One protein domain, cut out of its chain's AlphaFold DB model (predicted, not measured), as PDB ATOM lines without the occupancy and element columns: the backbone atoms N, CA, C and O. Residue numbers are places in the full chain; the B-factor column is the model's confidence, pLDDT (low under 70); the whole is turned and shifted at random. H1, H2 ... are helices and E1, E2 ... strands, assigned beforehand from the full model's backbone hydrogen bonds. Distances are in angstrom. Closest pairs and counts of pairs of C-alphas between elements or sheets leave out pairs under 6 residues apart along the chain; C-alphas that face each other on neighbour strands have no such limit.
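AT A GLANCE: This is residues 14 to 92 of the 94 residues of an uncharacterized protein of candidate division TM6 bacterium GW2011_GWF2_33_332 (UniProt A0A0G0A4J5). A long helix, H1, makes the longest axis; short H2 folds back on one end of it, and H3 packs beside its residues 18 to 26. Between H2 and H3 a small hairpin of E1 and E2 reaches away from H1 with its loop. The printed part has 79 residues, with elements in the order H1, H2, E1, E2, H3; it is mostly helix and loose, with a radius of gyration of the C-alphas of 14.4 A and spans of 40 by 37 by 19 A.

HOW THE PARTS SIT: H1, residues 14 to 40, touches H2, residues 45 to 50, with residues 36 to 40 alone; the closest C-alphas, of Ile 36 and Ile 48, are 6.2 A apart. This helical hairpin runs opposite ways at a shallow tilt of 34.7 degrees, only just short of steep. E1, residues 52 to 54, and E2, residues 66 to 68, form an antiparallel hairpin, with N 53 and O 67 within hydrogen-bond range at 2.9 A. H3, residues 81 to 91, touches H1 at residues 18 to 26 alone, opposite ways at a shallow tilt of 25 degrees; the closest C-alphas, of Phe 22 and Leu 91, are 5.2 A apart. Every O i to N i+4 pair is within range in H1, H2 and H3.

IN THESE COORDINATES: H1 begins at C-alpha 14 (127.003, 283.652, 241.698) and is 39.1 A long. H2 is 8.9 A, E1 and E2 6.9 A each. H3 is 15.2 A and ends at C-alpha 91 (126.064, 273.382, 238.131).

THE WHOLE: The farthest C-alphas, of Ala 14 and Asp 43, are 43.6 A apart. The printed part has no cut. The links E1 to E2 and E2 to H3 are long. The pLDDT is under 70 at residues 56 to 64 and 74 to 75.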
ATOM      1  N   ALA A  14     126.457 284.961 242.033       83.31
ATOM      2  CA  ALA A  14     127.003 283.652 241.698       83.31
ATOM      3  C   ALA A  14     125.919 282.564 241.597       83.31
ATOM      4  O   ALA A  14     126.032 281.658 240.773       83.31
ATOM      5  N   ASN A  15     124.837 282.659 242.378       84.00
ATOM      6  CA  ASN A  15     123.749 281.681 242.343       84.00
ATOM      7  C   ASN A  15     122.874 281.841 241.097       84.00
ATOM      8  O   ASN A  15     122.378 280.849 240.555       84.00
ATOM      9  N   ASN A  16     122.651 283.077 240.654       88.06
ATOM     10  CA  ASN A  16     121.979 283.368 239.390       88.06
ATOM     11  C   ASN A  16     122.855 282.954 238.200       88.06
ATOM     12  O   ASN A  16     122.382 282.266 237.297       88.06
ATOM     13  N   LEU A  17     124.150 283.282 238.238       89.44
ATOM     14  CA  LEU A  17     125.104 282.883 237.203       89.44
ATOM     15  C   LEU A  17     125.162 281.359 237.047       89.44
ATOM     16  O   LEU A  17     124.996 280.857 235.938       89.44
ATOM     17  N   LYS A  18     125.303 280.629 238.157       91.31
ATOM     18  CA  LYS A  18     125.333 279.163 238.167       91.31
ATOM     19  C   LYS A  18     124.062 278.552 237.568       91.31
ATOM     20  O   LYS A  18     124.143 277.617 236.779       91.31
ATOM     21  N   GLN A  19     122.892 279.112 237.886       91.12
ATOM     22  CA  GLN A  19     121.620 278.665 237.307       91.12
ATOM     23  C   GLN A  19     121.569 278.885 235.790       91.12
ATOM     24  O   GLN A  19     121.178 277.982 235.055       91.12
ATOM     25  N   LYS A  20     122.001 280.057 235.310       92.31
ATOM     26  CA  LYS A  20     122.059 280.349 233.870       92.31
ATOM     27  C   LYS A  20     123.023 279.419 233.138       92.31
ATOM     28  O   LYS A  20     122.706 278.959 232.046       92.31
ATOM     29  N   GLN A  21     124.173 279.123 233.741       93.19
ATOM     30  CA  GLN A  21     125.137 278.163 233.202       93.19
ATOM     31  C   GLN A  21     124.537 276.756 233.125       93.19
ATOM     32  O   GLN A  21     124.661 276.109 232.093       93.19
ATOM     33  N   PHE A  22     123.836 276.309 234.174       95.12
ATOM     34  CA  PHE A  22     123.128 275.027 234.175       95.12
ATOM     35  C   PHE A  22     122.094 274.938 233.045       95.12
ATOM     36  O   PHE A  22     122.067 273.954 232.312       95.12
ATOM     37  N   GLU A  23     121.245 275.956 232.894       95.69
ATOM     38  CA  GLU A  23     120.195 275.979 231.868       95.69
ATOM     39  C   GLU A  23     120.776 276.002 230.453       95.69
ATOM     40  O   GLU A  23     120.337 275.226 229.603       95.69
ATOM     41  N   ALA A  24     121.785 276.843 230.217       95.19
ATOM     42  CA  ALA A  24     122.458 276.938 228.927       95.19
ATOM     43  C   ALA A  24     123.168 275.630 228.561       95.19
ATOM     44  O   ALA A  24     122.998 275.140 227.446       95.19
ATOM     45  N   LEU A  25     123.908 275.041 229.510       95.62
ATOM     46  CA  LEU A  25     124.579 273.766 229.291       95.62
ATOM     47  C   LEU A  25     123.543 272.682 229.000       95.62
ATOM     48  O   LEU A  25     123.596 272.077 227.942       95.62
ATOM     49  N   LYS A  26     122.519 272.521 229.849       97.00
ATOM     50  CA  LYS A  26     121.437 271.548 229.633       97.00
ATOM     51  C   LYS A  26     120.815 271.663 228.238       97.00
ATOM     52  O   LYS A  26     120.585 270.635 227.604       97.00
ATOM     53  N   GLN A  27     120.520 272.884 227.787       97.38
ATOM     54  CA  GLN A  27     119.938 273.106 226.467       97.38
ATOM     55  C   GLN A  27     120.898 272.680 225.352       97.38
ATOM     56  O   GLN A  27     120.475 271.974 224.444       97.38
ATOM     57  N   HIS A  28     122.187 273.007 225.469       96.19
ATOM     58  CA  HIS A  28     123.203 272.562 224.518       96.19
ATOM     59  C   HIS A  28     123.207 271.033 224.345       96.19
ATOM     60  O   HIS A  28     123.151 270.546 223.218       96.19
ATOM     61  N   GLY A  29     123.180 270.254 225.432       96.56
ATOM     62  CA  GLY A  29     123.114 268.789 225.328       96.56
ATOM     63  C   GLY A  29     121.839 268.270 224.652       96.56
ATOM     64  O   GLY A  29     121.890 267.290 223.907       96.56
ATOM     65  N   ILE A  30     120.694 268.930 224.865       98.19
ATOM     66  CA  ILE A  30     119.441 268.604 224.161       98.19
ATOM     67  C   ILE A  30     119.583 268.885 222.663       98.19
ATOM     68  O   ILE A  30     119.136 268.072 221.851       98.19
ATOM     69  N   ASP A  31     120.207 270.002 222.297       97.44
ATOM     70  CA  ASP A  31     120.396 270.402 220.904       97.44
ATOM     71  C   ASP A  31     121.304 269.404 220.166       97.44
ATOM     72  O   ASP A  31     120.945 268.943 219.083       97.44
ATOM     73  N   VAL A  32     122.411 268.974 220.792       96.50
ATOM     74  CA  VAL A  32     123.311 267.930 220.259       96.50
ATOM     75  C   VAL A  32     122.544 266.641 219.954       96.50
ATOM     76  O   VAL A  32     122.629 266.102 218.849       96.50
ATOM     77  N   LEU A  33     121.766 266.146 220.918       97.81
ATOM     78  CA  LEU A  33     121.005 264.906 220.755       97.81
ATOM     79  C   LEU A  33     119.901 265.045 219.702       97.81
ATOM     80  O   LEU A  33     119.671 264.126 218.915       97.81
ATOM     81  N   THR A  34     119.234 266.197 219.672       98.31
ATOM     82  CA  THR A  34     118.176 266.498 218.704       98.31
ATOM     83  C   THR A  34     118.723 266.514 217.282       98.31
ATOM     84  O   THR A  34     118.130 265.906 216.391       98.31
ATOM     85  N   GLU A  35     119.884 267.131 217.070       97.62
ATOM     86  CA  GLU A  35     120.545 267.146 215.768       97.62
ATOM     87  C   GLU A  35     120.889 265.731 215.293       97.62
ATOM     88  O   GLU A  35     120.584 265.372 214.156       97.62
ATOM     89  N   ILE A  36     121.449 264.892 216.168       97.69
ATOM     90  CA  ILE A  36     121.777 263.498 215.834       97.69
ATOM     91  C   ILE A  36     120.520 262.713 215.459       97.69
ATOM     92  O   ILE A  36     120.523 261.984 214.464       97.69
ATOM     93  N   ILE A  37     119.431 262.881 216.213       98.38
ATOM     94  CA  ILE A  37     118.136 262.263 215.903       98.38
ATOM     95  C   ILE A  37     117.645 262.705 214.517       98.38
ATOM     96  O   ILE A  37     117.160 261.881 213.739       98.38
ATOM     97  N   ASP A  38     117.765 263.988 214.186       98.50
ATOM     98  CA  ASP A  38     117.311 264.521 212.904       98.50
ATOM     99  C   ASP A  38     118.189 264.092 211.725       98.50
ATOM    100  O   ASP A  38     117.661 263.847 210.637       98.50
ATOM    101  N   LEU A  39     119.502 263.952 211.923       98.50
ATOM    102  CA  LEU A  39     120.407 263.356 210.939       98.50
ATOM    103  C   LEU A  39     120.078 261.875 210.717       98.50
ATOM    104  O   LEU A  39     120.040 261.420 209.573       98.50
ATOM    105  N   LEU A  40     119.766 261.142 211.791       98.19
ATOM    106  CA  LEU A  40     119.419 259.724 211.729       98.19
ATOM    107  C   LEU A  40     118.127 259.492 210.939       98.19
ATOM    108  O   LEU A  40     118.091 258.626 210.074       98.19
ATOM    109  N   LYS A  41     117.092 260.312 211.161       98.38
ATOM    110  CA  LYS A  41     115.836 260.264 210.384       98.38
ATOM    111  C   LYS A  41     116.025 260.528 208.883       98.38
ATOM    112  O   LYS A  41     115.134 260.205 208.104       98.38
ATOM    113  N   LYS A  42     117.123 261.180 208.491       98.56
ATOM    114  CA  LYS A  42     117.443 261.569 207.106       98.56
ATOM    115  C   LYS A  42     118.514 260.672 206.470       98.56
ATOM    116  O   LYS A  42     119.032 261.034 205.414       98.56
ATOM    117  N   ASP A  43     118.885 259.573 207.128       98.25
ATOM    118  CA  ASP A  43     119.953 258.656 206.710       98.25
ATOM    119  C   ASP A  43     121.314 259.353 206.472       98.25
ATOM    120  O   ASP A  43     122.120 258.947 205.632       98.25
ATOM    121  N   LYS A  44     121.604 260.430 207.218       98.25
ATOM    122  CA  LYS A  44     122.844 261.225 207.113       98.25
ATOM    123  C   LYS A  44     123.973 260.662 207.981       98.25
ATOM    124  O   LYS A  44     124.488 261.326 208.876       98.25
ATOM    125  N   PHE A  45     124.364 259.415 207.731       96.25
ATOM    126  CA  PHE A  45     125.303 258.693 208.602       96.25
ATOM    127  C   PHE A  45     126.708 259.307 208.671       96.25
ATOM    128  O   PHE A  45     127.336 259.257 209.727       96.25
ATOM    129  N   ASP A  46     127.205 259.890 207.579       96.62
ATOM    130  CA  ASP A  46     128.527 260.528 207.574       96.62
ATOM    131  C   ASP A  46     128.557 261.798 208.428       96.62
ATOM    132  O   ASP A  46     129.531 262.027 209.142       96.62
ATOM    133  N   ASP A  47     127.463 262.562 208.441       96.56
ATOM    134  CA  ASP A  47     127.324 263.744 209.293       96.56
ATOM    135  C   ASP A  47     127.277 263.334 210.776       96.56
ATOM    136  O   ASP A  47     127.925 263.954 211.615       96.56
ATOM    137  N   ILE A  48     126.606 262.222 211.108       95.81
ATOM    138  CA  ILE A  48     126.614 261.663 212.475       95.81
ATOM    139  C   ILE A  48     128.034 261.260 212.891       95.81
ATOM    140  O   ILE A  48     128.445 261.544 214.012       95.81
ATOM    141  N   ARG A  49     128.817 260.632 212.001       94.19
ATOM    142  CA  ARG A  49     130.212 260.253 212.299       94.19
ATOM    143  C   ARG A  49     131.094 261.467 212.584       94.19
ATOM    144  O   ARG A  49     131.942 261.388 213.466       94.19
ATOM    145  N   GLN A  50     130.872 262.589 211.897       92.94
ATOM    146  CA  GLN A  50     131.581 263.850 212.162       92.94
ATOM    147  C   GLN A  50     131.238 264.457 213.532       92.94
ATOM    148  O   GLN A  50     131.986 265.290 214.034       92.94
ATOM    149  N   ARG A  51     130.133 264.027 214.154       92.88
ATOM    150  CA  ARG A  51     129.726 264.398 215.519       92.88
ATOM    151  C   ARG A  51     130.235 263.440 216.589       92.88
ATOM    152  O   ARG A  51     129.812 263.534 217.739       92.88
ATOM    153  N   THR A  52     131.131 262.529 216.219       91.94
ATOM    154  CA  THR A  52     131.788 261.628 217.162       91.94
ATOM    155  C   THR A  52     133.281 261.893 217.223       91.94
ATOM    156  O   THR A  52     133.893 262.260 216.221       91.94
ATOM    157  N   PHE A  53     133.869 261.670 218.392       89.50
ATOM    158  CA  PHE A  53     135.312 261.701 218.589       89.50
ATOM    159  C   PHE A  53     135.794 260.351 219.113       89.50
ATOM    160  O   PHE A  53     135.036 259.595 219.727       89.50
ATOM    161  N   TYR A  54     137.065 260.051 218.870       85.75
ATOM    162  CA  TYR A  54     137.694 258.855 219.408       85.75
ATOM    163  C   TYR A  54     138.091 259.092 220.867       85.75
ATOM    164  O   TYR A  54     138.977 259.903 221.133       85.75
ATOM    165  N   SER A  55     137.462 258.372 221.796       73.94
ATOM    166  CA  SER A  55     137.842 258.377 223.209       73.94
ATOM    167  C   SER A  55     138.778 257.195 223.490       73.94
ATOM    168  O   SER A  55     138.329 256.042 223.482       73.94
ATOM    169  N   PRO A  56     140.092 257.412 223.694       68.62
ATOM    170  CA  PRO A  56     140.979 256.326 224.081       68.62
ATOM    171  C   PRO A  56     140.607 255.862 225.493       68.62
ATOM    172  O   PRO A  56     140.673 256.641 226.442       68.62
ATOM    173  N   ALA A  57     140.259 254.583 225.660       61.16
ATOM    174  CA  ALA A  57     140.250 253.978 226.990       61.16
ATOM    175  C   ALA A  57     141.656 254.168 227.596       61.16
ATOM    176  O   ALA A  57     142.653 253.794 226.973       61.16
ATOM    177  N   GLY A  58     141.724 254.846 228.745       55.94
ATOM    178  CA  GLY A  58     142.917 255.484 229.322       55.94
ATOM    179  C   GLY A  58     144.062 254.573 229.781       55.94
ATOM    180  O   GLY A  58     144.813 254.944 230.677       55.94
ATOM    181  N   ASP A  59     144.230 253.401 229.186       59.00
ATOM    182  CA  ASP A  59     145.304 252.447 229.466       59.00
ATOM    183  C   ASP A  59     145.897 251.806 228.197       59.00
ATOM    184  O   ASP A  59     146.746 250.919 228.283       59.00
ATOM    185  N   GLY A  60     145.481 252.250 227.006       50.69
ATOM    186  CA  GLY A  60     145.964 251.679 225.748       50.69
ATOM    187  C   GLY A  60     145.377 250.303 225.416       50.69
ATOM    188  O   GLY A  60     145.803 249.694 224.434       50.69
ATOM    189  N   MET A  61     144.363 249.825 226.149       58.16
ATOM    190  CA  MET A  61     143.619 248.593 225.838       58.16
ATOM    191  C   MET A  61     142.488 248.873 224.833       58.16
ATOM    192  O   MET A  61     141.318 248.553 225.047       58.16
ATOM    193  N   GLY A  62     142.870 249.530 223.732       51.00
ATOM    194  CA  GLY A  62     142.009 250.167 222.740       51.00
ATOM    195  C   GLY A  62     140.813 249.327 222.298       51.00
ATOM    196  O   GLY A  62     140.946 248.348 221.568       51.00
ATOM    197  N   SER A  63     139.626 249.786 222.677       58.59
ATOM    198  CA  SER A  63     138.396 249.508 221.942       58.59
ATOM    199  C   SER A  63     138.087 250.707 221.037       58.59
ATOM    200  O   SER A  63     138.489 251.834 221.331       58.59
ATOM    201  N   ASN A  64     137.417 250.473 219.902       60.00
ATOM    202  CA  ASN A  64     136.928 251.538 219.019       60.00
ATOM    203  C   ASN A  64     135.768 252.279 219.700       60.00
ATOM    204  O   ASN A  64     134.601 252.041 219.391       60.00
ATOM    205  N   ASN A  65     136.098 253.159 220.642       74.00
ATOM    206  CA  ASN A  65     135.136 253.869 221.474       74.00
ATOM    207  C   ASN A  65     134.905 255.268 220.898       74.00
ATOM    208  O   ASN A  65     135.370 256.270 221.439       74.00
ATOM    209  N   ASN A  66     134.222 255.327 219.755       86.38
ATOM    210  CA  ASN A  66     133.721 256.605 219.266       86.38
ATOM    211  C   ASN A  66     132.528 257.023 220.127       86.38
ATOM    212  O   ASN A  66     131.543 256.288 220.223       86.38
ATOM    213  N   CYS A  67     132.623 258.202 220.727       89.94
ATOM    214  CA  CYS A  67     131.581 258.794 221.559       89.94
ATOM    215  C   CYS A  67     130.983 260.001 220.842       89.94
ATOM    216  O   CYS A  67     131.665 260.652 220.054       89.94
ATOM    217  N   ILE A  68     129.716 260.315 221.118       93.31
ATOM    218  CA  ILE A  68     129.125 261.588 220.691       93.31
ATOM    219  C   ILE A  68     129.871 262.724 221.393       93.31
ATOM    220  O   ILE A  68     130.106 262.653 222.596       93.31
ATOM    221  N   GLU A  69     130.223 263.750 220.627       93.38
ATOM    222  CA  GLU A  69     130.886 264.956 221.113       93.38
ATOM    223  C   GLU A  69     129.874 265.924 221.742       93.38
ATOM    224  O   GLU A  69     128.918 266.350 221.082       93.38
ATOM    225  N   PHE A  70     130.116 266.287 223.003       93.38
ATOM    226  CA  PHE A  70     129.313 267.231 223.785       93.38
ATOM    227  C   PHE A  70     130.055 268.526 224.129       93.38
ATOM    228  O   PHE A  70     129.535 269.321 224.907       93.38
ATOM    229  N   ASN A  71     131.257 268.755 223.593       90.62
ATOM    230  CA  ASN A  71     132.021 269.966 223.874       90.62
ATOM    231  C   ASN A  71     131.208 271.249 223.577       90.62
ATOM    232  O   ASN A  71     130.736 271.479 222.461       90.62
ATOM    233  N   TRP A  72     131.060 272.094 224.602       87.38
ATOM    234  CA  TRP A  72     130.311 273.359 224.578       87.38
ATOM    235  C   TRP A  72     131.217 274.595 224.644       87.38
ATOM    236  O   TRP A  72     130.748 275.727 224.497       87.38
ATOM    237  N   CYS A  73     132.499 274.397 224.935       76.06
ATOM    238  CA  CYS A  73     133.490 275.455 225.000       76.06
ATOM    239  C   CYS A  73     134.299 275.430 223.699       76.06
ATOM    240  O   CYS A  73     134.419 274.401 223.047       76.06
ATOM    241  N   ASN A  74     134.944 276.537 223.331       68.38
ATOM    242  CA  ASN A  74     135.984 276.493 222.288       68.38
ATOM    243  C   ASN A  74     137.260 275.771 222.786       68.38
ATOM    244  O   ASN A  74     138.367 276.085 222.339       68.38
ATOM    245  N   ASP A  75     137.118 274.858 223.748       65.88
ATOM    246  CA  ASP A  75     138.200 274.054 224.278       65.88
ATOM    247  C   ASP A  75     138.639 273.028 223.244       65.88
ATOM    248  O   ASP A  75     137.870 272.569 222.399       65.88
ATOM    249  N   LYS A  76     139.926 272.698 223.303       71.38
ATOM    250  CA  LYS A  76     140.549 271.727 222.399       71.38
ATOM    251  C   LYS A  76     140.262 270.283 222.801       71.38
ATOM    252  O   LYS A  76     140.604 269.381 222.040       71.38
ATOM    253  N   ASP A  77     139.670 270.092 223.974       81.19
ATOM    254  CA  ASP A  77     139.437 268.784 224.555       81.19
ATOM    255  C   ASP A  77     138.033 268.305 224.185       81.19
ATOM    256  O   ASP A  77     137.046 269.028 224.326       81.19
ATOM    257  N   SER A  78     137.960 267.080 223.673       87.62
ATOM    258  CA  SER A  78     136.693 266.405 223.422       87.62
ATOM    259  C   SER A  78     136.024 266.001 224.726       87.62
ATOM    260  O   SER A  78     136.698 265.616 225.684       87.62
ATOM    261  N   VAL A  79     134.694 266.055 224.751       90.00
ATOM    262  CA  VAL A  79     133.904 265.776 225.947       90.00
ATOM    263  C   VAL A  79     132.855 264.721 225.633       90.00
ATOM    264  O   VAL A  79     131.983 264.911 224.784       90.00
ATOM    265  N   ASP A  80     132.936 263.588 226.330       90.75
ATOM    266  CA  ASP A  80     131.888 262.573 226.290       90.75
ATOM    267  C   ASP A  80     130.709 262.932 227.202       90.75
ATOM    268  O   ASP A  80     130.727 263.905 227.959       90.75
ATOM    269  N   ILE A  81     129.646 262.131 227.116       92.00
ATOM    270  CA  ILE A  81     128.429 262.372 227.886       92.00
ATOM    271  C   ILE A  81     128.657 262.282 229.402       92.00
ATOM    272  O   ILE A  81     127.967 262.976 230.139       92.00
ATOM    273  N   ASP A  82     129.603 261.471 229.874       90.56
ATOM    274  CA  ASP A  82     129.841 261.275 231.309       90.56
ATOM    275  C   ASP A  82     130.495 262.525 231.912       90.56
ATOM    276  O   ASP A  82     129.947 263.160 232.813       90.56
ATOM    277  N   SER A  83     131.573 262.991 231.281       89.88
ATOM    278  CA  SER A  83     132.265 264.238 231.634       89.88
ATOM    279  C   SER A  83     131.344 265.466 231.518       89.88
ATOM    280  O   SER A  83     131.395 266.411 232.319       89.88
ATOM    281  N   TYR A  84     130.465 265.457 230.515       93.44
ATOM    282  CA  TYR A  84     129.433 266.472 230.340       93.44
ATOM    283  C   TYR A  84     128.414 266.462 231.497       93.44
ATOM    284  O   TYR A  84     128.050 267.526 232.012       93.44
ATOM    285  N   LEU A  85     127.965 265.280 231.936       94.44
ATOM    286  CA  LEU A  85     127.024 265.131 233.048       94.44
ATOM    287  C   LEU A  85     127.641 265.561 234.379       94.44
ATOM    288  O   LEU A  85     126.984 266.304 235.106       94.44
ATOM    289  N   ASP A  86     128.899 265.214 234.652       93.69
ATOM    290  CA  ASP A  86     129.631 265.684 235.838       93.69
ATOM    291  C   ASP A  86     129.612 267.216 235.937       93.69
ATOM    292  O   ASP A  86     129.307 267.806 236.985       93.69
ATOM    293  N   THR A  87     129.868 267.889 234.812       93.19
ATOM    294  CA  THR A  87     129.819 269.353 234.741       93.19
ATOM    295  C   THR A  87     128.405 269.866 235.004       93.19
ATOM    296  O   THR A  87     128.212 270.785 235.807       93.19
ATOM    297  N   LEU A  88     127.396 269.265 234.373       94.31
ATOM    298  CA  LEU A  88     126.003 269.666 234.540       94.31
ATOM    299  C   LEU A  88     125.510 269.480 235.985       94.31
ATOM    300  O   LEU A  88     124.831 270.355 236.528       94.31
ATOM    301  N   GLU A  89     125.880 268.379 236.635       94.56
ATOM    302  CA  GLU A  89     125.569 268.103 238.036       94.56
ATOM    303  C   GLU A  89     126.264 269.081 238.981       94.56
ATOM    304  O   GLU A  89     125.638 269.571 239.926       94.56
ATOM    305  N   SER A  90     127.514 269.455 238.688       92.50
ATOM    306  CA  SER A  90     128.236 270.473 239.459       92.50
ATOM    307  C   SER A  90     127.517 271.831 239.446       92.50
ATOM    308  O   SER A  90     127.536 272.560 240.449       92.50
ATOM    309  N   LEU A  91     126.832 272.153 238.339       92.19
ATOM    310  CA  LEU A  91     126.064 273.382 238.131       92.19
ATOM    311  C   LEU A  91     124.636 273.310 238.685       92.19
ATOM    312  O   LEU A  91     124.034 274.348 238.971       92.19
ATOM    313  N   LYS A  92     124.095 272.112 238.905       90.19
ATOM    314  CA  LYS A  92     122.755 271.940 239.467       90.19
ATOM    315  C   LYS A  92     122.705 272.508 240.891       90.19
ATOM    316  O   LYS A  92     123.541 272.197 241.743       90.19
TER     317      LYS A  92